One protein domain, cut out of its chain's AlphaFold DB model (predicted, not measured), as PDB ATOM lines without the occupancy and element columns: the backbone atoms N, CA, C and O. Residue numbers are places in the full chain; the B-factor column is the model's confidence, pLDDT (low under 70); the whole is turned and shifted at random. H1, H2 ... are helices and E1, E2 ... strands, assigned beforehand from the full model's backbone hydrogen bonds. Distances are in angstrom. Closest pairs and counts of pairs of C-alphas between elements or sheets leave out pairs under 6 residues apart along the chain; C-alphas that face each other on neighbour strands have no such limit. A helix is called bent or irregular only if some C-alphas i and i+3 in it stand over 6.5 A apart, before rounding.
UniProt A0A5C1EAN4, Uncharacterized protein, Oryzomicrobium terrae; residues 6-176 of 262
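This is residues 6 to 176 of the 262 residues of an uncharacterized protein of Oryzomicrobium terrae (UniProt A0A5C1EAN4). A small parallel sheet of four strands forms the core, with H1 and H5 over one face and H3 over the other; H7 makes a corner with the end of H3, and H2 and H6 lie away from the sheet. The 171 printed residues hold seven named helices and four named strands, in the order H1 E1 H2 E2 H3 E3 H4 H5 E4 H6 H7. The sheet order is E1 E2 E3 E4, and the class is mixed, helices and strands. The whole is compact, with a radius of gyration of the C-alphas of 15.6 A and spans of 47 by 42 by 30 A.

Inner strands E2, residues 52 to 56, and E3, residues 80 to 84, are parallel at 20 degrees, with N 54 and O 81 2.9 A apart. Edge strand E1, residues 27 to 29, pairs with E2 through N 53 and O 27, 2.8 A. Edge strand E4, residues 124 to 127, pairs with E3 through N 126 and O 82, 2.8 A. H1, residues 14 to 23, and H5, residues 103 to 119, are on the same face, at heights over the sheet of 8.9 A and 8.8 A. They touch at a steep tilt of 55 degrees, closest at the C-alphas of Val 17 and Ala 107, 5.9 A. H3, residues 58 to 74, is on the opposite face at a height of 10.1 A, giving three layers, helices on both faces of a sheet. E1, H2, E2, where H2 is residues 38 to 46, and E2, H3, E3 are strand-helix-strand units, parallel neighbour strands joined through a helix, with right-handed crossovers; E3, H4 H5, E4 is another, where H4 is residues 88 to 92. H4 is close to H3 but not clearly touching, at 6.2 A between the C-alphas of Trp 89 and Asp 62. H7, residues 158 to 174, touches H3 only at their ends, about perpendicular at 73 degrees, with the C-alphas of Asp 73 and Ala 161 4.8 A apart. H6, residues 141 to 148, touches no helix and is not on the sheet. Every O i to N i+4 pair is within hydrogen-bond range in H1 and H6, against 4 of 5 in H2, 11 of 13 in H3, 12 of 13 in H5 and H7, and 0 of 1 in H4, where 2 of 2 O i to N i+3 pairs are.

H1 begins at C-alpha 14, (-15.913, 15.969, 30.508), and H7 ends at C-alpha 174, (7.161, 28.253, 23.067). H7 is 24.7 A long, H5 24.5 A and H3 23.4 A. H3 is irregular, with C-alphas 63 and 66 7.3 A apart and a kink of 51 degrees near residue 65.

The printed part has no cut, and its farthest C-alphas, Ser 6 and Glu 159, are 49.3 A apart. The link from E4 to H6, residues 128 to 140, is long. The mean pLDDT of the printed part is 75.0, and 47 residues are under 70: residue 6, residues 28 to 50, residue 77 and residues 131 to 152.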
ATOM      1  N   SER A   6     -19.312   9.930  11.335       62.25
ATOM      2  CA  SER A   6     -18.725   8.718  11.924       62.25
ATOM      3  C   SER A   6     -17.216   8.566  11.714       62.25
ATOM      4  O   SER A   6     -16.590   7.776  12.418       62.25
ATOM      5  N   ASP A   7     -16.644   9.274  10.739       75.38
ATOM      6  CA  ASP A   7     -15.215   9.223  10.414       75.38
ATOM      7  C   ASP A   7     -14.418  10.298  11.172       75.38
ATOM      8  O   ASP A   7     -13.183  10.303  11.138       75.38
ATOM      9  N   LEU A   8     -15.111  11.228  11.841       79.75
ATOM     10  CA  LEU A   8     -14.487  12.264  12.651       79.75
ATOM     11  C   LEU A   8     -14.122  11.717  14.042       79.75
ATOM     12  O   LEU A   8     -14.844  10.884  14.595       79.75
ATOM     13  N   PRO A   9     -13.014  12.188  14.641       86.06
ATOM     14  CA  PRO A   9     -12.678  11.853  16.019       86.06
ATOM     15  C   PRO A   9     -13.798  12.222  16.998       86.06
ATOM     16  O   PRO A   9     -14.522  13.197  16.796       86.06
ATOM     17  N   ALA A  10     -13.908  11.455  18.087       87.69
ATOM     18  CA  ALA A  10     -14.888  11.713  19.134       87.69
ATOM     19  C   ALA A  10     -14.713  13.118  19.733       87.69
ATOM     20  O   ALA A  10     -13.595  13.555  20.031       87.69
ATOM     21  N   LEU A  11     -15.840  13.808  19.926       86.81
ATOM     22  CA  LEU A  11     -15.875  15.128  20.546       86.81
ATOM     23  C   LEU A  11     -15.331  15.069  21.978       86.81
ATOM     24  O   LEU A  11     -15.590  14.098  22.688       86.81
ATOM     25  N   PRO A  12     -14.625  16.114  22.432       85.38
ATOM     26  CA  PRO A  12     -14.079  16.132  23.776       85.38
ATOM     27  C   PRO A  12     -15.208  16.112  24.815       85.38
ATOM     28  O   PRO A  12     -16.119  16.940  24.774       85.38
ATOM     29  N   SER A  13     -15.125  15.176  25.761       81.50
ATOM     30  CA  SER A  13     -16.118  14.982  26.821       81.50
ATOM     31  C   SER A  13     -15.527  15.258  28.204       81.50
ATOM     32  O   SER A  13     -14.343  15.015  28.473       81.50
ATOM     33  N   TRP A  14     -16.362  15.731  29.133       79.81
ATOM     34  CA  TRP A  14     -15.913  15.969  30.508       79.81
ATOM     35  C   TRP A  14     -15.540  14.669  31.221       79.81
ATOM     36  O   TRP A  14     -14.652  14.671  32.069       79.81
ATOM     37  N   GLN A  15     -16.188  13.555  30.870       78.38
ATOM     38  CA  GLN A  15     -15.927  12.242  31.455       78.38
ATOM     39  C   GLN A  15     -14.503  11.779  31.151       78.38
ATOM     40  O   GLN A  15     -13.801  11.318  32.055       78.38
ATOM     41  N   THR A  16     -14.054  11.967  29.908       79.56
ATOM     42  CA  THR A  16     -12.681  11.662  29.496       79.56
ATOM     43  C   THR A  16     -11.677  12.536  30.243       79.56
ATOM     44  O   THR A  16     -10.711  12.016  30.808       79.56
ATOM     45  N   VAL A  17     -11.940  13.844  30.352       80.94
ATOM     46  CA  VAL A  17     -11.080  14.761  31.121       80.94
ATOM     47  C   VAL A  17     -11.035  14.374  32.603       80.94
ATOM     48  O   VAL A  17      -9.959  14.325  33.194       80.94
ATOM     49  N   ALA A  18     -12.174  14.042  33.209       78.62
ATOM     50  CA  ALA A  18     -12.265  13.614  34.600       78.62
ATOM     51  C   ALA A  18     -11.522  12.297  34.864       78.62
ATOM     52  O   ALA A  18     -10.841  12.157  35.882       78.62
ATOM     53  N   LEU A  19     -11.651  11.319  33.967       80.50
ATOM     54  CA  LEU A  19     -10.943  10.048  34.083       80.50
ATOM     55  C   LEU A  19      -9.430  10.260  34.012       80.50
ATOM     56  O   LEU A  19      -8.696   9.721  34.843       80.50
ATOM     57  N   GLU A  20      -8.971  11.065  33.057       83.75
ATOM     58  CA  GLU A  20      -7.551  11.375  32.914       83.75
ATOM     59  C   GLU A  20      -7.036  12.170  34.121       83.75
ATOM     60  O   GLU A  20      -6.009  11.824  34.699       83.75
ATOM     61  N   ALA A  21      -7.798  13.145  34.615       80.50
ATOM     62  CA  ALA A  21      -7.454  13.915  35.809       80.50
ATOM     63  C   ALA A  21      -7.242  13.004  37.031       80.50
ATOM     64  O   ALA A  21      -6.231  13.119  37.728       80.50
ATOM     65  N   LYS A  22      -8.134  12.027  37.244       78.06
ATOM     66  CA  LYS A  22      -7.993  11.034  38.322       78.06
ATOM     67  C   LYS A  22      -6.698  10.225  38.207       78.06
ATOM     68  O   LYS A  22      -6.065   9.968  39.230       78.06
ATOM     69  N   ARG A  23      -6.267   9.863  36.992       82.25
ATOM     70  CA  ARG A  23      -4.991   9.149  36.763       82.25
ATOM     71  C   ARG A  23      -3.775   9.972  37.187       82.25
ATOM     72  O   ARG A  23      -2.794   9.397  37.647       82.25
ATOM     73  N   HIS A  24      -3.863  11.300  37.111       81.44
ATOM     74  CA  HIS A  24      -2.818  12.234  37.556       81.44
ATOM     75  C   HIS A  24      -2.974  12.685  39.018       81.44
ATOM     76  O   HIS A  24      -2.334  13.650  39.444       81.44
ATOM     77  N   GLY A  25      -3.822  12.005  39.801       77.31
ATOM     78  CA  GLY A  25      -4.051  12.322  41.214       77.31
ATOM     79  C   GLY A  25      -4.768  13.657  41.438       77.31
ATOM     80  O   GLY A  25      -4.633  14.257  42.504       77.31
ATOM     81  N   VAL A  26      -5.496  14.145  40.430       76.75
ATOM     82  CA  VAL A  26      -6.330  15.344  40.532       76.75
ATOM     83  C   VAL A  26      -7.641  14.965  41.208       76.75
ATOM     84  O   VAL A  26      -8.305  14.003  40.811       76.75
ATOM     85  N   LEU A  27      -8.033  15.738  42.217       72.25
ATOM     86  CA  LEU A  27      -9.361  15.622  42.792       72.25
ATOM     87  C   LEU A  27     -10.371  16.190  41.798       72.25
ATOM     88  O   LEU A  27     -10.328  17.374  41.468       72.25
ATOM     89  N   VAL A  28     -11.273  15.336  41.330       69.25
ATOM     90  CA  VAL A  28     -12.334  15.731  40.408       69.25
ATOM     91  C   VAL A  28     -13.598  16.006  41.187       69.25
ATOM     92  O   VAL A  28     -14.099  15.109  41.867       69.25
ATOM     93  N   ASP A  29     -14.125  17.211  41.014       66.44
ATOM     94  CA  ASP A  29     -15.446  17.575  41.485       66.44
ATOM     95  C   ASP A  29     -16.372  17.890  40.305       66.44
ATOM     96  O   ASP A  29     -16.074  18.725  39.449       66.44
ATOM     97  N   ALA A  30     -17.480  17.156  40.240       57.62
ATOM     98  CA  ALA A  30     -18.455  17.218  39.153       57.62
ATOM     99  C   ALA A  30     -19.904  17.065  39.659       57.62
ATOM    100  O   ALA A  30     -20.770  16.665  38.891       57.62
ATOM    101  N   THR A  31     -20.157  17.282  40.957       52.22
ATOM    102  CA  THR A  31     -21.293  16.722  41.723       52.22
ATOM    103  C   THR A  31     -22.624  16.492  40.979       52.22
ATOM    104  O   THR A  31     -23.284  17.450  40.570       52.22
ATOM    105  N   PRO A  32     -23.113  15.235  40.991       39.66
ATOM    106  CA  PRO A  32     -24.545  14.925  40.972       39.66
ATOM    107  C   PRO A  32     -25.076  14.584  42.378       39.66
ATOM    108  O   PRO A  32     -26.021  15.217  42.824       39.66
ATOM    109  N   GLU A  33     -24.449  13.656  43.106       40.72
ATOM    110  CA  GLU A  33     -24.759  13.267  44.493       40.72
ATOM    111  C   GLU A  33     -23.560  12.490  45.060       40.72
ATOM    112  O   GLU A  33     -23.412  11.298  44.800       40.72
ATOM    113  N   SER A  34     -22.675  13.123  45.829       35.81
ATOM    114  CA  SER A  34     -21.779  12.346  46.689       35.81
ATOM    115  C   SER A  34     -22.390  12.319  48.088       35.81
ATOM    116  O   SER A  34     -22.428  13.374  48.725       35.81
ATOM    117  N   PRO A  35     -22.853  11.166  48.609       33.41
ATOM    118  CA  PRO A  35     -23.008  10.981  50.042       33.41
ATOM    119  C   PRO A  35     -21.599  10.792  50.607       33.41
ATOM    120  O   PRO A  35     -21.189   9.709  51.005       33.41
ATOM    121  N   VAL A  36     -20.806  11.851  50.550       35.38
ATOM    122  CA  VAL A  36     -19.562  11.947  51.290       35.38
ATOM    123  C   VAL A  36     -19.855  13.051  52.270       35.38
ATOM    124  O   VAL A  36     -19.937  14.223  51.892       35.38
ATOM    125  N   ASP A  37     -20.127  12.635  53.507       31.80
ATOM    126  CA  ASP A  37     -20.190  13.509  54.669       31.80
ATOM    127  C   ASP A  37     -19.198  14.641  54.471       31.80
ATOM    128  O   ASP A  37     -18.018  14.413  54.192       31.80
ATOM    129  N   SER A  38     -19.680  15.875  54.569       35.28
ATOM    130  CA  SER A  38     -18.908  17.060  54.202       35.28
ATOM    131  C   SER A  38     -17.576  17.161  54.967       35.28
ATOM    132  O   SER A  38     -16.686  17.876  54.529       35.28
ATOM    133  N   GLY A  39     -17.405  16.400  56.058       25.92
ATOM    134  CA  GLY A  39     -16.147  16.232  56.788       25.92
ATOM    135  C   GLY A  39     -15.111  15.284  56.156       25.92
ATOM    136  O   GLY A  39     -13.922  15.511  56.340       25.92
ATOM    137  N   ALA A  40     -15.500  14.266  55.381       25.30
ATOM    138  CA  ALA A  40     -14.562  13.307  54.777       25.30
ATOM    139  C   ALA A  40     -13.888  13.854  53.503       25.30
ATOM    140  O   ALA A  40     -12.714  13.577  53.256       25.30
ATOM    141  N   LEU A  41     -14.597  14.691  52.734       28.78
ATOM    142  CA  LEU A  41     -14.007  15.428  51.613       28.78
ATOM    143  C   LEU A  41     -13.003  16.477  52.129       28.78
ATOM    144  O   LEU A  41     -11.900  16.569  51.609       28.78
ATOM    145  N   LEU A  42     -13.343  17.201  53.205       28.23
ATOM    146  CA  LEU A  42     -12.460  18.167  53.879       28.23
ATOM    147  C   LEU A  42     -11.198  17.510  54.476       28.23
ATOM    148  O   LEU A  42     -10.103  18.030  54.281       28.23
ATOM    149  N   ALA A  43     -11.317  16.333  55.099       24.03
ATOM    150  CA  ALA A  43     -10.170  15.602  55.652       24.03
ATOM    151  C   ALA A  43      -9.211  15.051  54.574       24.03
ATOM    152  O   ALA A  43      -8.003  15.007  54.786       24.03
ATOM    153  N   TYR A  44      -9.715  14.673  53.391       27.55
ATOM    154  CA  TYR A  44      -8.860  14.253  52.267       27.55
ATOM    155  C   TYR A  44      -8.157  15.446  51.586       27.55
ATOM    156  O   TYR A  44      -7.107  15.293  50.960       27.55
ATOM    157  N   LEU A  45      -8.739  16.645  51.714       35.56
ATOM    158  CA  LEU A  45      -8.248  17.898  51.136       35.56
ATOM    159  C   LEU A  45      -7.089  18.528  51.919       35.56
ATOM    160  O   LEU A  45      -6.234  19.163  51.298       35.56
ATOM    161  N   GLU A  46      -7.040  18.348  53.239       37.34
ATOM    162  CA  GLU A  46      -5.954  18.869  54.083       37.34
ATOM    163  C   GLU A  46      -4.650  18.066  53.942       37.34
ATOM    164  O   GLU A  46      -3.566  18.629  54.083       37.34
ATOM    165  N   ASP A  47      -4.719  16.779  53.589       37.50
ATOM    166  CA  ASP A  47      -3.578  15.875  53.791       37.50
ATOM    167  C   ASP A  47      -2.560  15.831  52.627       37.50
ATOM    168  O   ASP A  47      -1.468  15.291  52.798       37.50
ATOM    169  N   ARG A  48      -2.849  16.375  51.422       43.41
ATOM    170  CA  ARG A  48      -1.945  16.172  50.249       43.41
ATOM    171  C   ARG A  48      -1.670  17.319  49.274       43.41
ATOM    172  O   ARG A  48      -0.865  17.121  48.364       43.41
ATOM    173  N   GLY A  49      -2.280  18.499  49.389       55.44
ATOM    174  CA  GLY A  49      -1.968  19.612  48.473       55.44
ATOM    175  C   GLY A  49      -2.142  19.294  46.968       55.44
ATOM    176  O   GLY A  49      -1.428  19.849  46.136       55.44
ATOM    177  N   GLY A  50      -3.049  18.385  46.595       65.44
ATOM    178  CA  GLY A  50      -3.267  17.958  45.204       65.44
ATOM    179  C   GLY A  50      -3.926  19.018  44.307       65.44
ATOM    180  O   GLY A  50      -4.399  20.050  44.781       65.44
ATOM    181  N   ALA A  51      -3.954  18.760  42.995       70.94
ATOM    182  CA  ALA A  51      -4.708  19.583  42.047       70.94
ATOM    183  C   ALA A  51      -6.206  19.290  42.085       70.94
ATOM    184  O   ALA A  51      -6.609  18.188  42.451       70.94
ATOM    185  N   ARG A  52      -7.013  20.278  41.699       76.75
ATOM    186  CA  ARG A  52      -8.478  20.240  41.694       76.75
ATOM    187  C   ARG A  52      -8.992  20.456  40.282       76.75
ATOM    188  O   ARG A  52      -8.463  21.310  39.582       76.75
ATOM    189  N   LEU A  53     -10.028  19.725  39.896       76.06
ATOM    190  CA  LEU A  53     -10.769  19.924  38.656       76.06
ATOM    191  C   LEU A  53     -12.219  20.266  38.994       76.06
ATOM    192  O   LEU A  53     -12.892  19.454  39.625       76.06
ATOM    193  N   LEU A  54     -12.679  21.439  38.559       79.75
ATOM    194  CA  LEU A  54     -14.070  21.880  38.654       79.75
ATOM    195  C   LEU A  54     -14.730  21.779  37.279       79.75
ATOM    196  O   LEU A  54     -14.258  22.410  36.337       79.75
ATOM    197  N   ALA A  55     -15.814  21.017  37.161       79.06
ATOM    198  CA  ALA A  55     -16.602  20.942  35.934       79.06
ATOM    199  C   ALA A  55     -17.868  21.809  36.054       79.06
ATOM    200  O   ALA A  55     -18.674  21.597  36.959       79.06
ATOM    201  N   LEU A  56     -18.035  22.794  35.166       77.00
ATOM    202  CA  LEU A  56     -19.061  23.839  35.261       77.00
ATOM    203  C   LEU A  56     -19.812  24.011  33.936       77.00
ATOM    204  O   LEU A  56     -19.199  24.141  32.879       77.00
ATOM    205  N   GLN A  57     -21.141  24.103  33.971       77.69
ATOM    206  CA  GLN A  57     -21.879  24.607  32.809       77.69
ATOM    207  C   GLN A  57     -21.516  26.077  32.549       77.69
ATOM    208  O   GLN A  57     -21.093  26.782  33.463       77.69
ATOM    209  N   GLY A  58     -21.708  26.564  31.317       73.06
ATOM    210  CA  GLY A  58     -21.347  27.942  30.947       73.06
ATOM    211  C   GLY A  58     -21.969  29.010  31.861       73.06
ATOM    212  O   GLY A  58     -21.278  29.920  32.308       73.06
ATOM    213  N   GLY A  59     -23.246  28.849  32.226       73.25
ATOM    214  CA  GLY A  59     -23.930  29.773  33.142       73.25
ATOM    215  C   GLY A  59     -23.384  29.747  34.575       73.25
ATOM    216  O   GLY A  59     -23.251  30.797  35.197       73.25
ATOM    217  N   ASP A  60     -23.020  28.573  35.095       74.56
ATOM    218  CA  ASP A  60     -22.406  28.458  36.425       74.56
ATOM    219  C   ASP A  60     -20.970  28.981  36.432       74.56
ATOM    220  O   ASP A  60     -20.527  29.596  37.402       74.56
ATOM    221  N   PHE A  61     -20.250  28.775  35.327       81.00
ATOM    222  CA  PHE A  61     -18.940  29.369  35.126       81.00
ATOM    223  C   PHE A  61     -19.023  30.893  35.192       81.00
ATOM    224  O   PHE A  61     -18.254  31.490  35.938       81.00
ATOM    225  N   ASP A  62     -19.981  31.522  34.507       82.62
ATOM    226  CA  ASP A  62     -20.134  32.983  34.504       82.62
ATOM    227  C   ASP A  62     -20.348  33.565  35.912       82.62
ATOM    228  O   ASP A  62     -19.823  34.636  36.227       82.62
ATOM    229  N   LEU A  63     -21.064  32.846  36.785       76.31
ATOM    230  CA  LEU A  63     -21.256  33.237  38.187       76.31
ATOM    231  C   LEU A  63     -19.949  33.189  38.995       76.31
ATOM    232  O   LEU A  63     -19.740  34.009  39.891       76.31
ATOM    233  N   LEU A  64     -19.071  32.235  38.686       77.94
ATOM    234  CA  LEU A  64     -17.820  31.993  39.410       77.94
ATOM    235  C   LEU A  64     -16.611  32.681  38.809       77.94
ATOM    236  O   LEU A  64     -15.588  32.828  39.480       77.94
ATOM    237  N   ALA A  65     -16.716  33.105  37.561       83.75
ATOM    238  CA  ALA A  65     -15.597  33.621  36.817       83.75
ATOM    239  C   ALA A  65     -14.890  34.805  37.502       83.75
ATOM    240  O   ALA A  65     -13.661  34.788  37.516       83.75
ATOM    241  N   PRO A  66     -15.573  35.761  38.175       84.69
ATOM    242  CA  PRO A  66     -14.892  36.807  38.948       84.69
ATOM    243  C   PRO A  66     -14.013  36.266  40.086       84.69
ATOM    244  O   PRO A  66     -12.952  36.814  40.373       84.69
ATOM    245  N   LEU A  67     -14.430  35.177  40.729       80.06
ATOM    246  CA  LEU A  67     -13.663  34.549  41.800       80.06
ATOM    247  C   LEU A  67     -12.481  33.755  41.239       80.06
ATOM    248  O   LEU A  67     -11.370  33.870  41.750       80.06
ATOM    249  N   ILE A  68     -12.692  33.014  40.149       82.75
ATOM    250  CA  ILE A  68     -11.613  32.324  39.423       82.75
ATOM    251  C   ILE A  68     -10.577  33.347  38.923       82.75
ATOM    252  O   ILE A  68      -9.376  33.120  39.057       82.75
ATOM    253  N   ALA A  69     -11.028  34.504  38.430       86.56
ATOM    254  CA  ALA A  69     -10.178  35.632  38.057       86.56
ATOM    255  C   ALA A  69      -9.352  36.139  39.242       86.56
ATOM    256  O   ALA A  69      -8.144  36.281  39.122       86.56
ATOM    257  N   ALA A  70      -9.973  36.326  40.408       83.62
ATOM    258  CA  ALA A  70      -9.263  36.766  41.605       83.62
ATOM    259  C   ALA A  70      -8.179  35.759  42.042       83.62
ATOM    260  O   ALA A  70      -7.095  36.167  42.457       83.62
ATOM    261  N   TYR A  71      -8.424  34.448  41.908       82.88
ATOM    262  CA  TYR A  71      -7.395  33.419  42.125       82.88
ATOM    263  C   TYR A  71      -6.253  33.503  41.117       82.88
ATOM    264  O   TYR A  71      -5.092  33.299  41.498       82.88
ATOM    265  N   ALA A  72      -6.576  33.791  39.853       85.44
ATOM    266  CA  ALA A  72      -5.574  34.106  38.854       85.44
ATOM    267  C   ALA A  72      -4.780  35.322  39.325       85.44
ATOM    268  O   ALA A  72      -3.626  35.140  39.672       85.44
ATOM    269  N   ASP A  73      -5.379  36.495  39.500       83.75
ATOM    270  CA  ASP A  73      -4.683  37.741  39.856       83.75
ATOM    271  C   ASP A  73      -3.862  37.644  41.150       83.75
ATOM    272  O   ASP A  73      -2.741  38.143  41.218       83.75
ATOM    273  N   GLY A  74      -4.370  36.934  42.159       78.44
ATOM    274  CA  GLY A  74      -3.696  36.753  43.446       78.44
ATOM    275  C   GLY A  74      -2.527  35.762  43.440       78.44
ATOM    276  O   GLY A  74      -1.799  35.695  44.428       78.44
ATOM    277  N   GLY A  75      -2.332  34.982  42.370       73.44
ATOM    278  CA  GLY A  75      -1.261  33.972  42.317       73.44
ATOM    279  C   GLY A  75      -1.563  32.713  43.125       73.44
ATOM    280  O   GLY A  75      -0.644  32.035  43.584       73.44
ATOM    281  N   LEU A  76      -2.848  32.423  43.330       72.56
ATOM    282  CA  LEU A  76      -3.336  31.391  44.248       72.56
ATOM    283  C   LEU A  76      -4.084  30.261  43.531       72.56
ATOM    284  O   LEU A  76      -4.524  29.308  44.168       72.56
ATOM    285  N   GLY A  77      -4.204  30.334  42.204       65.19
ATOM    286  CA  GLY A  77      -4.835  29.303  41.380       65.19
ATOM    287  C   GLY A  77      -3.921  28.134  41.034       65.19
ATOM    288  O   GLY A  77      -4.263  27.322  40.176       65.19
ATOM    289  N   GLY A  78      -2.753  28.040  41.673       70.25
ATOM    290  CA  GLY A  78      -1.837  26.936  41.472       70.25
ATOM    291  C   GLY A  78      -2.514  25.621  41.794       70.25
ATOM    292  O   GLY A  78      -2.811  25.354  42.955       70.25
ATOM    293  N   ARG A  79      -2.695  24.785  40.765       75.31
ATOM    294  CA  ARG A  79      -3.386  23.491  40.812       75.31
ATOM    295  C   ARG A  79      -4.920  23.566  40.737       75.31
ATOM    296  O   ARG A  79      -5.570  22.577  41.066       75.31
ATOM    297  N   LEU A  80      -5.498  24.683  40.293       81.38
ATOM    298  CA  LEU A  80      -6.923  24.789  39.976       81.38
ATOM    299  C   LEU A  80      -7.144  24.601  38.472       81.38
ATOM    300  O   LEU A  80      -6.693  25.395  37.653       81.38
ATOM    301  N   LEU A  81      -7.870  23.555  38.111       85.50
ATOM    302  CA  LEU A  81      -8.344  23.318  36.760       85.50
ATOM    303  C   LEU A  81      -9.845  23.528  36.686       85.50
ATOM    304  O   LEU A  81     -10.586  23.146  37.594       85.50
ATOM    305  N   VAL A  82     -10.283  24.083  35.567       84.94
ATOM    306  CA  VAL A  82     -11.693  24.292  35.265       84.94
ATOM    307  C   VAL A  82     -11.996  23.638  33.927       84.94
ATOM    308  O   VAL A  82     -11.254  23.809  32.969       84.94
ATOM    309  N   VAL A  83     -13.074  22.876  33.857       83.88
ATOM    310  CA  VAL A  83     -13.692  22.448  32.605       83.88
ATOM    311  C   VAL A  83     -15.007  23.186  32.512       83.88
ATOM    312  O   VAL A  83     -15.812  23.101  33.438       83.88
ATOM    313  N   CYS A  84     -15.230  23.909  31.422       83.50
ATOM    314  CA  CYS A  84     -16.489  24.614  31.239       83.50
ATOM    315  C   CYS A  84     -17.074  24.435  29.846       83.50
ATOM    316  O   CYS A  84     -16.360  24.183  28.878       83.50
ATOM    317  N   GLY A  85     -18.394  24.568  29.768       82.81
ATOM    318  CA  GLY A  85     -19.089  24.700  28.496       82.81
ATOM    319  C   GLY A  85     -18.843  26.079  27.875       82.81
ATOM    320  O   GLY A  85     -18.098  26.893  28.437       82.81
ATOM    321  N   PRO A  86     -19.507  26.383  26.750       83.75
ATOM    322  CA  PRO A  86     -19.396  27.683  26.106       83.75
ATOM    323  C   PRO A  86     -19.781  28.818  27.060       83.75
ATOM    324  O   PRO A  86     -20.860  28.803  27.657       83.75
ATOM    325  N   SER A  87     -18.904  29.812  27.185       86.12
ATOM    326  CA  SER A  87     -19.131  31.001  28.005       86.12
ATOM    327  C   SER A  87     -18.563  32.241  27.302       86.12
ATOM    328  O   SER A  87     -17.400  32.238  26.888       86.12
ATOM    329  N   PRO A  88     -19.330  33.343  27.201       85.25
ATOM    330  CA  PRO A  88     -18.814  34.608  26.684       85.25
ATOM    331  C   PRO A  88     -17.781  35.245  27.626       85.25
ATOM    332  O   PRO A  88     -17.010  36.109  27.206       85.25
ATOM    333  N   TRP A  89     -17.753  34.850  28.904       88.00
ATOM    334  CA  TRP A  89     -16.800  35.379  29.872       88.00
ATOM    335  C   TRP A  89     -15.367  34.926  29.574       88.00
ATOM    336  O   TRP A  89     -14.426  35.654  29.859       88.00
ATOM    337  N   LEU A  90     -15.153  33.793  28.909       89.31
ATOM    338  CA  LEU A  90     -13.797  33.340  28.572       89.31
ATOM    339  C   LEU A  90     -13.006  34.325  27.691       89.31
ATOM    340  O   LEU A  90     -11.779  34.313  27.724       89.31
ATOM    341  N   GLY A  91     -13.676  35.239  26.977       84.75
ATOM    342  CA  GLY A  91     -13.017  36.302  26.206       84.75
ATOM    343  C   GLY A  91     -12.293  37.364  27.035       84.75
ATOM    344  O   GLY A  91     -11.517  38.125  26.473       84.75
ATOM    345  N   ARG A  92     -12.513  37.400  28.354       85.75
ATOM    346  CA  ARG A  92     -11.831  38.305  29.298       85.75
ATOM    347  C   ARG A  92     -11.037  37.557  30.372       85.75
ATOM    348  O   ARG A  92     -10.707  38.140  31.402       85.75
ATOM    349  N   ALA A  93     -10.798  36.260  30.183       87.25
ATOM    350  CA  ALA A  93     -10.153  35.437  31.194       87.25
ATOM    351  C   ALA A  93      -8.708  35.906  31.454       87.25
ATOM    352  O   ALA A  93      -7.918  35.951  30.517       87.25
ATOM    353  N   PRO A  94      -8.300  36.186  32.707       87.25
ATOM    354  CA  PRO A  94      -6.906  36.507  33.037       87.25
ATOM    355  C   PRO A  94      -6.020  35.250  33.157       87.25
ATOM    356  O   PRO A  94      -4.936  35.288  33.735       87.25
ATOM    357  N   PHE A  95      -6.481  34.109  32.645       90.12
ATOM    358  CA  PHE A  95      -5.861  32.800  32.819       90.12
ATOM    359  C   PHE A  95      -5.931  31.958  31.537       90.12
ATOM    360  O   PHE A  95      -6.789  32.222  30.696       90.12
ATOM    361  N   PRO A  96      -5.061  30.942  31.367       93.06
ATOM    362  CA  PRO A  96      -5.036  30.130  30.157       93.06
ATOM    363  C   PRO A  96      -6.360  29.417  29.863       93.06
ATOM    364  O   PRO A  96      -6.958  28.820  30.763       93.06
ATOM    365  N   VAL A  97      -6.769  29.416  28.590       94.12
ATOM    366  CA  VAL A  97      -7.966  28.706  28.108       94.12
ATOM    367  C   VAL A  97      -7.594  27.784  26.948       94.12
ATOM    368  O   VAL A  97      -7.314  28.250  25.844       94.12
ATOM    369  N   PHE A  98      -7.598  26.477  27.196       93.94
ATOM    370  CA  PHE A  98      -7.444  25.428  26.190       93.94
ATOM    371  C   PHE A  98      -8.784  25.073  25.550       93.94
ATOM    372  O   PHE A  98      -9.814  25.078  26.219       93.94
ATOM    373  N   VAL A  99      -8.761  24.727  24.263       93.38
ATOM    374  CA  VAL A  99      -9.949  24.381  23.471       93.38
ATOM    375  C   VAL A  99      -9.650  23.116  22.651       93.38
ATOM    376  O   VAL A  99      -9.209  23.216  21.504       93.38
ATOM    377  N   PRO A 100      -9.813  21.912  23.232       92.75
ATOM    378  CA  PRO A 100      -9.471  20.659  22.562       92.75
ATOM    379  C   PRO A 100     -10.374  20.376  21.356       92.75
ATOM    380  O   PRO A 100     -11.577  20.637  21.395       92.75
ATOM    381  N   ALA A 101      -9.811  19.797  20.292       91.81
ATOM    382  CA  ALA A 101     -10.561  19.387  19.107       91.81
ATOM    383  C   ALA A 101     -11.222  18.008  19.236       91.81
ATOM    384  O   ALA A 101     -12.229  17.748  18.584       91.81
ATOM    385  N   ASP A 102     -10.669  17.128  20.065       91.62
ATOM    386  CA  ASP A 102     -11.159  15.765  20.270       91.62
ATOM    387  C   ASP A 102     -10.777  15.232  21.657       91.62
ATOM    388  O   ASP A 102     -10.053  15.882  22.419       91.62
ATOM    389  N   GLU A 103     -11.279  14.048  22.006       89.06
ATOM    390  CA  GLU A 103     -11.000  13.397  23.293       89.06
ATOM    391  C   GLU A 103      -9.510  13.133  23.550       89.06
ATOM    392  O   GLU A 103      -9.032  13.313  24.676       89.06
ATOM    393  N   GLY A 104      -8.763  12.724  22.520       90.38
ATOM    394  CA  GLY A 104      -7.329  12.465  22.645       90.38
ATOM    395  C   GLY A 104      -6.562  13.750  22.944       90.38
ATOM    396  O   GLY A 104      -5.677  13.786  23.805       90.38
ATOM    397  N   GLU A 105      -6.947  14.837  22.279       91.00
ATOM    398  CA  GLU A 105      -6.407  16.160  22.541       91.00
ATOM    399  C   GLU A 105      -6.799  16.690  23.923       91.00
ATOM    400  O   GLU A 105      -5.942  17.242  24.610       91.00
ATOM    401  N   ALA A 106      -8.032  16.467  24.382       90.12
ATOM    402  CA  ALA A 106      -8.465  16.863  25.722       90.12
ATOM    403  C   ALA A 106      -7.598  16.225  26.822       90.12
ATOM    404  O   ALA A 106      -7.151  16.920  27.737       90.12
ATOM    405  N   ALA A 107      -7.282  14.931  26.698       88.94
ATOM    406  CA  ALA A 107      -6.377  14.238  27.616       88.94
ATOM    407  C   ALA A 107      -4.946  14.812  27.572       88.94
ATOM    408  O   ALA A 107      -4.338  15.060  28.615       88.94
ATOM    409  N   ARG A 108      -4.413  15.087  26.372       91.19
ATOM    410  CA  ARG A 108      -3.080  15.695  26.194       91.19
ATOM    411  C   ARG A 108      -3.003  17.098  26.802       91.19
ATOM    412  O   ARG A 108      -2.046  17.410  27.513       91.19
ATOM    413  N   LEU A 109      -3.991  17.945  26.516       92.00
ATOM    414  CA  LEU A 109      -4.032  19.330  26.987       92.00
ATOM    415  C   LEU A 109      -4.279  19.413  28.492       92.00
ATOM    416  O   LEU A 109      -3.752  20.319  29.127       92.00
ATOM    417  N   LEU A 110      -4.974  18.446  29.098       90.00
ATOM    418  CA  LEU A 110      -5.113  18.373  30.554       90.00
ATOM    419  C   LEU A 110      -3.753  18.272  31.265       90.00
ATOM    420  O   LEU A 110      -3.525  18.944  32.271       90.00
ATOM    421  N   VAL A 111      -2.833  17.461  30.739       89.50
ATOM    422  CA  VAL A 111      -1.483  17.328  31.310       89.50
ATOM    423  C   VAL A 111      -0.718  18.651  31.200       89.50
ATOM    424  O   VAL A 111      -0.072  19.074  32.159       89.50
ATOM    425  N   GLN A 112      -0.841  19.341  30.062       90.75
ATOM    426  CA  GLN A 112      -0.250  20.670  29.877       90.75
ATOM    427  C   GLN A 112      -0.883  21.711  30.809       90.75
ATOM    428  O   GLN A 112      -0.171  22.508  31.415       90.75
ATOM    429  N   ALA A 113      -2.201  21.662  30.996       91.38
ATOM    430  CA  ALA A 113      -2.935  22.525  31.910       91.38
ATOM    431  C   ALA A 113      -2.488  22.337  33.364       91.38
ATOM    432  O   ALA A 113      -2.292  23.320  34.075       91.38
ATOM    433  N   LEU A 114      -2.257  21.094  33.800       88.56
ATOM    434  CA  LEU A 114      -1.706  20.809  35.128       88.56
ATOM    435  C   LEU A 114      -0.312  21.406  35.314       88.56
ATOM    436  O   LEU A 114      -0.027  21.959  36.380       88.56
ATOM    437  N   ALA A 115       0.552  21.279  34.305       89.88
ATOM    438  CA  ALA A 115       1.897  21.839  34.342       89.88
ATOM    439  C   ALA A 115       1.852  23.372  34.419       89.88
ATOM    440  O   ALA A 115       2.394  23.943  35.364       89.88
ATOM    441  N   LEU A 116       1.110  24.016  33.511       91.06
ATOM    442  CA  LEU A 116       0.943  25.471  33.474       91.06
ATOM    443  C   LEU A 116       0.330  26.016  34.761       91.06
ATOM    444  O   LEU A 116       0.826  26.994  35.315       91.06
ATOM    445  N   SER A 117      -0.720  25.367  35.269       90.31
ATOM    446  CA  SER A 117      -1.368  25.801  36.503       90.31
ATOM    447  C   SER A 117      -0.391  25.786  37.678       90.31
ATOM    448  O   SER A 117      -0.375  26.716  38.480       90.31
ATOM    449  N   ARG A 118       0.463  24.758  37.774       88.50
ATOM    450  CA  ARG A 118       1.482  24.649  38.829       88.50
ATOM    451  C   ARG A 118       2.608  25.664  38.658       88.50
ATOM    452  O   ARG A 118       2.970  26.303  39.639       88.50
ATOM    453  N   GLU A 119       3.146  25.791  37.450       89.56
ATOM    454  CA  GLU A 119       4.285  26.665  37.143       89.56
ATOM    455  C   GLU A 119       3.935  28.142  37.344       89.56
ATOM    456  O   GLU A 119       4.686  28.875  37.982       89.56
ATOM    457  N   PHE A 120       2.758  28.558  36.872       88.94
ATOM    458  CA  PHE A 120       2.312  29.950  36.916       88.94
ATOM    459  C   PHE A 120       1.330  30.235  38.053       88.94
ATOM    460  O   PHE A 120       0.702  31.289  38.062       88.94
ATOM    461  N   THR A 121       1.133  29.296  38.979       86.94
ATOM    462  CA  THR A 121       0.218  29.444  40.126       86.94
ATOM    463  C   THR A 121      -1.139  30.075  39.765       86.94
ATOM    464  O   THR A 121      -1.681  30.926  40.473       86.94
ATOM    465  N   THR A 122      -1.692  29.672  38.621       88.38
ATOM    466  CA  THR A 122      -2.866  30.285  37.982       88.38
ATOM    467  C   THR A 122      -3.888  29.201  37.642       88.38
ATOM    468  O   THR A 122      -3.478  28.066  37.361       88.38
ATOM    469  N   PRO A 123      -5.206  29.479  37.685       89.88
ATOM    470  CA  PRO A 123      -6.159  28.501  37.196       89.88
ATOM    471  C   PRO A 123      -5.930  28.247  35.705       89.88
ATOM    472  O   PRO A 123      -5.420  29.108  34.999       89.88
ATOM    473  N   VAL A 124      -6.305  27.073  35.208       93.19
ATOM    474  CA  VAL A 124      -6.310  26.798  33.765       93.19
ATOM    475  C   VAL A 124      -7.650  26.205  33.373       93.19
ATOM    476  O   VAL A 124      -8.152  25.301  34.041       93.19
ATOM    477  N   CYS A 125      -8.227  26.720  32.291       93.12
ATOM    478  CA  CYS A 125      -9.518  26.290  31.788       93.12
ATOM    479  C   CYS A 125      -9.372  25.391  30.553       93.12
ATOM    480  O   CYS A 125      -8.552  25.666  29.679       93.12
ATOM    481  N   LEU A 126     -10.183  24.338  30.471       93.25
ATOM    482  CA  LEU A 126     -10.458  23.568  29.264       93.25
ATOM    483  C   LEU A 126     -11.911  23.848  28.861       93.25
ATOM    484  O   LEU A 126     -12.844  23.397  29.528       93.25
ATOM    485  N   ALA A 127     -12.102  24.593  27.778       92.81
ATOM    486  CA  ALA A 127     -13.420  24.913  27.253       92.81
ATOM    487  C   ALA A 127     -13.878  23.837  26.264       92.81
ATOM    488  O   ALA A 127     -13.212  23.569  25.262       92.81
ATOM    489  N   LEU A 128     -15.012  23.210  26.566       89.00
ATOM    490  CA  LEU A 128     -15.614  22.152  25.763       89.00
ATOM    491  C   LEU A 128     -16.838  22.692  24.998       89.00
ATOM    492  O   LEU A 128     -17.530  23.577  25.503       89.00
ATOM    493  N   PRO A 129     -17.143  22.153  23.800       83.75
ATOM    494  CA  PRO A 129     -18.266  22.602  22.965       83.75
ATOM    495  C   PRO A 129     -19.623  22.448  23.660       83.75
ATOM    496  O   PRO A 129     -20.540  23.235  23.446       83.75
ATOM    497  N   ALA A 130     -19.758  21.414  24.487       75.62
ATOM    498  CA  ALA A 130     -20.931  21.145  25.295       75.62
ATOM    499  C   ALA A 130     -20.547  20.241  26.470       75.62
ATOM    500  O   ALA A 130     -19.555  19.515  26.416       75.62
ATOM    501  N   LEU A 131     -21.367  20.268  27.521       67.56
ATOM    502  CA  LEU A 131     -21.253  19.398  28.692       67.56
ATOM    503  C   LEU A 131     -22.608  18.728  28.975       67.56
ATOM    504  O   LEU A 131     -23.184  18.951  30.037       67.56
ATOM    505  N   PRO A 132     -23.198  17.984  28.022       65.88
ATOM    506  CA  PRO A 132     -24.586  17.527  28.131       65.88
ATOM    507  C   PRO A 132     -24.826  16.576  29.311       65.88
ATOM    508  O   PRO A 132     -25.953  16.465  29.787       65.88
ATOM    509  N   GLU A 133     -23.786  15.902  29.801       63.25
ATOM    510  CA  GLU A 133     -23.885  14.969  30.922       63.25
ATOM    511  C   GLU A 133     -23.732  15.652  32.293       63.25
ATOM    512  O   GLU A 133     -23.912  14.994  33.319       63.25
ATOM    513  N   LEU A 134     -23.407  16.950  32.335       63.41
ATOM    514  CA  LEU A 134     -23.498  17.732  33.566       63.41
ATOM    515  C   LEU A 134     -24.927  18.265  33.724       63.41
ATOM    516  O   LEU A 134     -25.480  18.831  32.779       63.41
ATOM    517  N   PRO A 135     -25.537  18.147  34.914       58.06
ATOM    518  CA  PRO A 135     -26.884  18.651  35.126       58.06
ATOM    519  C   PRO A 135     -26.925  20.169  34.902       58.06
ATOM    520  O   PRO A 135     -26.068  20.898  35.394       58.06
ATOM    521  N   ALA A 136     -27.951  20.658  34.202       55.88
ATOM    522  CA  ALA A 136     -28.268  22.083  34.143       55.88
ATOM    523  C   ALA A 136     -28.830  22.524  35.506       55.88
ATOM    524  O   ALA A 136     -30.044  22.609  35.696       55.88
ATOM    525  N   ARG A 137     -27.962  22.702  36.504       60.34
ATOM    526  CA  ARG A 137     -28.336  23.158  37.847       60.34
ATOM    527  C   ARG A 137     -27.549  24.405  38.184       60.34
ATOM    528  O   ARG A 137     -26.339  24.394  38.073       60.34
ATOM    529  N   GLN A 138     -28.245  25.412  38.695       55.72
ATOM    530  CA  GLN A 138     -27.615  26.563  39.319       55.72
ATOM    531  C   GLN A 138     -26.871  26.087  40.570       55.72
ATOM    532  O   GLN A 138     -27.499  25.552  41.490       55.72
ATOM    533  N   ILE A 139     -25.545  26.224  40.593       61.16
ATOM    534  CA  ILE A 139     -24.769  25.817  41.768       61.16
ATOM    535  C   ILE A 139     -25.222  26.638  42.984       61.16
ATOM    536  O   ILE A 139     -25.268  27.868  42.944       61.16
ATOM    537  N   ASP A 140     -25.537  25.949  44.082       62.53
ATOM    538  CA  ASP A 140     -25.851  26.578  45.365       62.53
ATOM    539  C   ASP A 140     -24.639  27.394  45.875       62.53
ATOM    540  O   ASP A 140     -23.559  26.821  46.078       62.53
ATOM    541  N   PRO A 141     -24.786  28.708  46.146       57.59
ATOM    542  CA  PRO A 141     -23.724  29.534  46.723       57.59
ATOM    543  C   PRO A 141     -23.081  28.945  47.989       57.59
ATOM    544  O   PRO A 141     -21.873  29.087  48.190       57.59
ATOM    545  N   ALA A 142     -23.839  28.236  48.834       64.12
ATOM    546  CA  ALA A 142     -23.290  27.610  50.041       64.12
ATOM    547  C   ALA A 142     -22.424  26.376  49.735       64.12
ATOM    548  O   ALA A 142     -21.492  26.054  50.481       64.12
ATOM    549  N   HIS A 143     -22.700  25.669  48.638       66.25
ATOM    550  CA  HIS A 143     -21.823  24.616  48.133       66.25
ATOM    551  C   HIS A 143     -20.498  25.206  47.626       66.25
ATOM    552  O   HIS A 143     -19.430  24.707  47.977       66.25
ATOM    553  N   LEU A 144     -20.552  26.337  46.922       61.22
ATOM    554  CA  LEU A 144     -19.364  27.031  46.413       61.22
ATOM    555  C   LEU A 144     -18.446  27.543  47.513       61.22
ATOM    556  O   LEU A 144     -17.236  27.318  47.458       61.22
ATOM    557  N   CYS A 145     -19.014  28.158  48.551       61.22
ATOM    558  CA  CYS A 145     -18.238  28.575  49.714       61.22
ATOM    559  C   CYS A 145     -17.475  27.398  50.338       61.22
ATOM    560  O   CYS A 145     -16.325  27.562  50.727       61.22
ATOM    561  N   ARG A 146     -18.068  26.194  50.384       66.12
ATOM    562  CA  ARG A 146     -17.399  24.991  50.909       66.12
ATOM    563  C   ARG A 146     -16.287  24.479  49.996       66.12
ATOM    564  O   ARG A 146     -15.237  24.091  50.500       66.12
ATOM    565  N   LEU A 147     -16.491  24.499  48.680       64.06
ATOM    566  CA  LEU A 147     -15.473  24.071  47.711       64.06
ATOM    567  C   LEU A 147     -14.222  24.946  47.748       64.06
ATOM    568  O   LEU A 147     -13.105  24.447  47.585       64.06
ATOM    569  N   LEU A 148     -14.423  26.244  47.969       63.50
ATOM    570  CA  LEU A 148     -13.373  27.251  47.900       63.50
ATOM    571  C   LEU A 148     -12.795  27.608  49.272       63.50
ATOM    572  O   LEU A 148     -11.705  28.160  49.316       63.50
ATOM    573  N   ALA A 149     -13.455  27.250  50.379       64.38
ATOM    574  CA  ALA A 149     -12.966  27.487  51.741       64.38
ATOM    575  C   ALA A 149     -11.518  27.020  52.010       64.38
ATOM    576  O   ALA A 149     -10.818  27.714  52.745       64.38
ATOM    577  N   PRO A 150     -11.028  25.897  51.444       63.78
ATOM    578  CA  PRO A 150      -9.642  25.474  51.652       63.78
ATOM    579  C   PRO A 150      -8.618  26.271  50.833       63.78
ATOM    580  O   PRO A 150      -7.415  26.078  51.011       63.78
ATOM    581  N   LEU A 151      -9.065  27.084  49.875       65.94
ATOM    582  CA  LEU A 151      -8.181  27.922  49.082       65.94
ATOM    583  C   LEU A 151      -7.942  29.256  49.813       65.94
ATOM    584  O   LEU A 151      -8.849  29.791  50.452       65.94
ATOM    585  N   PRO A 152      -6.722  29.810  49.741       68.38
ATOM    586  CA  PRO A 152      -6.417  31.088  50.368       68.38
ATOM    587  C   PRO A 152      -7.230  32.215  49.726       68.38
ATOM    588  O   PRO A 152      -7.406  32.248  48.510       68.38
ATOM    589  N   VAL A 153      -7.699  33.164  50.540       71.62
ATOM    590  CA  VAL A 153      -8.443  34.327  50.042       71.62
ATOM    591  C   VAL A 153      -7.558  35.102  49.057       71.62
ATOM    592  O   VAL A 153      -6.457  35.510  49.440       71.62
ATOM    593  N   PRO A 154      -8.004  35.326  47.807       72.00
ATOM    594  CA  PRO A 154      -7.228  36.081  46.839       72.00
ATOM    595  C   PRO A 154      -7.078  37.532  47.278       72.00
ATOM    596  O   PRO A 154      -8.055  38.255  47.464       72.00
ATOM    597  N   ILE A 155      -5.824  37.949  47.429       76.69
ATOM    598  CA  ILE A 155      -5.442  39.345  47.617       76.69
ATOM    599  C   ILE A 155      -4.925  39.833  46.270       76.69
ATOM    600  O   ILE A 155      -3.996  39.245  45.715       76.69
ATOM    601  N   ALA A 156      -5.539  40.891  45.740       75.38
ATOM    602  CA  ALA A 156      -5.143  41.463  44.462       75.38
ATOM    603  C   ALA A 156      -3.682  41.936  44.518       75.38
ATOM    604  O   ALA A 156      -3.318  42.754  45.363       75.38
ATOM    605  N   GLN A 157      -2.860  41.431  43.598       81.75
ATOM    606  CA  GLN A 157      -1.463  41.828  43.426       81.75
ATOM    607  C   GLN A 157      -1.225  42.188  41.953       81.75
ATOM    608  O   GLN A 157      -0.690  41.369  41.205       81.75
ATOM    609  N   PRO A 158      -1.644  43.391  41.510       83.25
ATOM    610  CA  PRO A 158      -1.672  43.752  40.090       83.25
ATOM    611  C   PRO A 158      -0.321  43.592  39.385       83.25
ATOM    612  O   PRO A 158      -0.262  43.022  38.304       83.25
ATOM    613  N   GLU A 159       0.774  44.002  40.031       85.38
ATOM    614  CA  GLU A 159       2.130  43.886  39.473       85.38
ATOM    615  C   GLU A 159       2.552  42.420  39.264       85.38
ATOM    616  O   GLU A 159       3.156  42.070  38.251       85.38
ATOM    617  N   VAL A 160       2.190  41.533  40.198       83.56
ATOM    618  CA  VAL A 160       2.469  40.089  40.106       83.56
ATOM    619  C   VAL A 160       1.586  39.431  39.046       83.56
ATOM    620  O   VAL A 160       2.040  38.540  38.323       83.56
ATOM    621  N   ALA A 161       0.326  39.857  38.938       85.00
ATOM    622  CA  ALA A 161      -0.594  39.406  37.901       85.00
ATOM    623  C   ALA A 161      -0.083  39.782  36.503       85.00
ATOM    624  O   ALA A 161       0.008  38.914  35.636       85.00
ATOM    625  N   GLU A 162       0.340  41.031  36.311       87.31
ATOM    626  CA  GLU A 162       0.871  41.527  35.040       87.31
ATOM    627  C   GLU A 162       2.174  40.819  34.647       87.31
ATOM    628  O   GLU A 162       2.273  40.268  33.547       87.31
ATOM    629  N   ALA A 163       3.152  40.747  35.559       87.62
ATOM    630  CA  ALA A 163       4.428  40.079  35.294       87.62
ATOM    631  C   ALA A 163       4.233  38.610  34.886       87.62
ATOM    632  O   ALA A 163       4.891  38.100  33.976       87.62
ATOM    633  N   ARG A 164       3.282  37.932  35.530       88.38
ATOM    634  CA  ARG A 164       2.922  36.559  35.197       88.38
ATOM    635  C   ARG A 164       2.157  36.439  33.890       88.38
ATOM    636  O   ARG A 164       2.423  35.491  33.162       88.38
ATOM    637  N   ALA A 165       1.244  37.354  33.576       86.00
ATOM    638  CA  ALA A 165       0.552  37.357  32.289       86.00
ATOM    639  C   ALA A 165       1.558  37.471  31.132       86.00
ATOM    640  O   ALA A 165       1.470  36.716  30.162       86.00
ATOM    641  N   VAL A 166       2.577  38.328  31.280       87.56
ATOM    642  CA  VAL A 166       3.697  38.440  30.329       87.56
ATOM    643  C   VAL A 166       4.503  37.140  30.260       87.56
ATOM    644  O   VAL A 166       4.768  36.633  29.170       87.56
ATOM    645  N   ALA A 167       4.882  36.570  31.409       88.75
ATOM    646  CA  ALA A 167       5.647  35.323  31.454       88.75
ATOM    647  C   ALA A 167       4.883  34.146  30.821       88.75
ATOM    648  O   ALA A 167       5.455  33.377  30.050       88.75
ATOM    649  N   LEU A 168       3.582  34.049  31.096       87.31
ATOM    650  CA  LEU A 168       2.685  33.047  30.542       87.31
ATOM    651  C   LEU A 168       2.545  33.202  29.026       87.31
ATOM    652  O   LEU A 168       2.657  32.209  28.314       87.31
ATOM    653  N   ALA A 169       2.345  34.425  28.524       83.69
ATOM    654  CA  ALA A 169       2.270  34.684  27.088       83.69
ATOM    655  C   ALA A 169       3.554  34.234  26.367       83.69
ATOM    656  O   ALA A 169       3.479  33.522  25.366       83.69
ATOM    657  N   ASN A 170       4.727  34.551  26.930       85.56
ATOM    658  CA  ASN A 170       6.020  34.124  26.385       85.56
ATOM    659  C   ASN A 170       6.208  32.598  26.433       85.56
ATOM    660  O   ASN A 170       6.702  32.001  25.477       85.56
ATOM    661  N   HIS A 171       5.818  31.952  27.536       87.06
ATOM    662  CA  HIS A 171       5.926  30.498  27.686       87.06
ATOM    663  C   HIS A 171       5.012  29.770  26.696       87.06
ATOM    664  O   HIS A 171       5.422  28.822  26.028       87.06
ATOM    665  N   VAL A 172       3.772  30.235  26.563       80.81
ATOM    666  CA  VAL A 172       2.779  29.658  25.657       80.81
ATOM    667  C   VAL A 172       3.215  29.750  24.191       80.81
ATOM    668  O   VAL A 172       2.999  28.793  23.445       80.81
ATOM    669  N   GLU A 173       3.871  30.843  23.775       76.75
ATOM    670  CA  GLU A 173       4.466  30.932  22.431       76.75
ATOM    671  C   GLU A 173       5.460  29.790  22.160       76.75
ATOM    672  O   GLU A 173       5.513  29.271  21.042       76.75
ATOM    673  N   ALA A 174       6.200  29.348  23.179       78.50
ATOM    674  CA  ALA A 174       7.161  28.253  23.067       78.50
ATOM    675  C   ALA A 174       6.520  26.850  23.108       78.50
ATOM    676  O   ALA A 174       7.116  25.900  22.599       78.50
ATOM    677  N   LEU A 175       5.309  26.704  23.662       74.31
ATOM    678  CA  LEU A 175       4.613  25.412  23.794       74.31
ATOM    679  C   LEU A 175       4.080  24.844  22.470       74.31
ATOM    680  O   LEU A 175       3.663  23.686  22.425       74.31
ATOM    681  N   GLY A 176       4.048  25.642  21.398       72.06
ATOM    682  CA  GLY A 176       3.368  25.249  20.161       72.06
ATOM    683  C   GLY A 176       1.852  25.126  20.346       72.06
ATOM    684  O   GLY A 176       1.219  24.289  19.706       72.06
TER     685      GLY A 176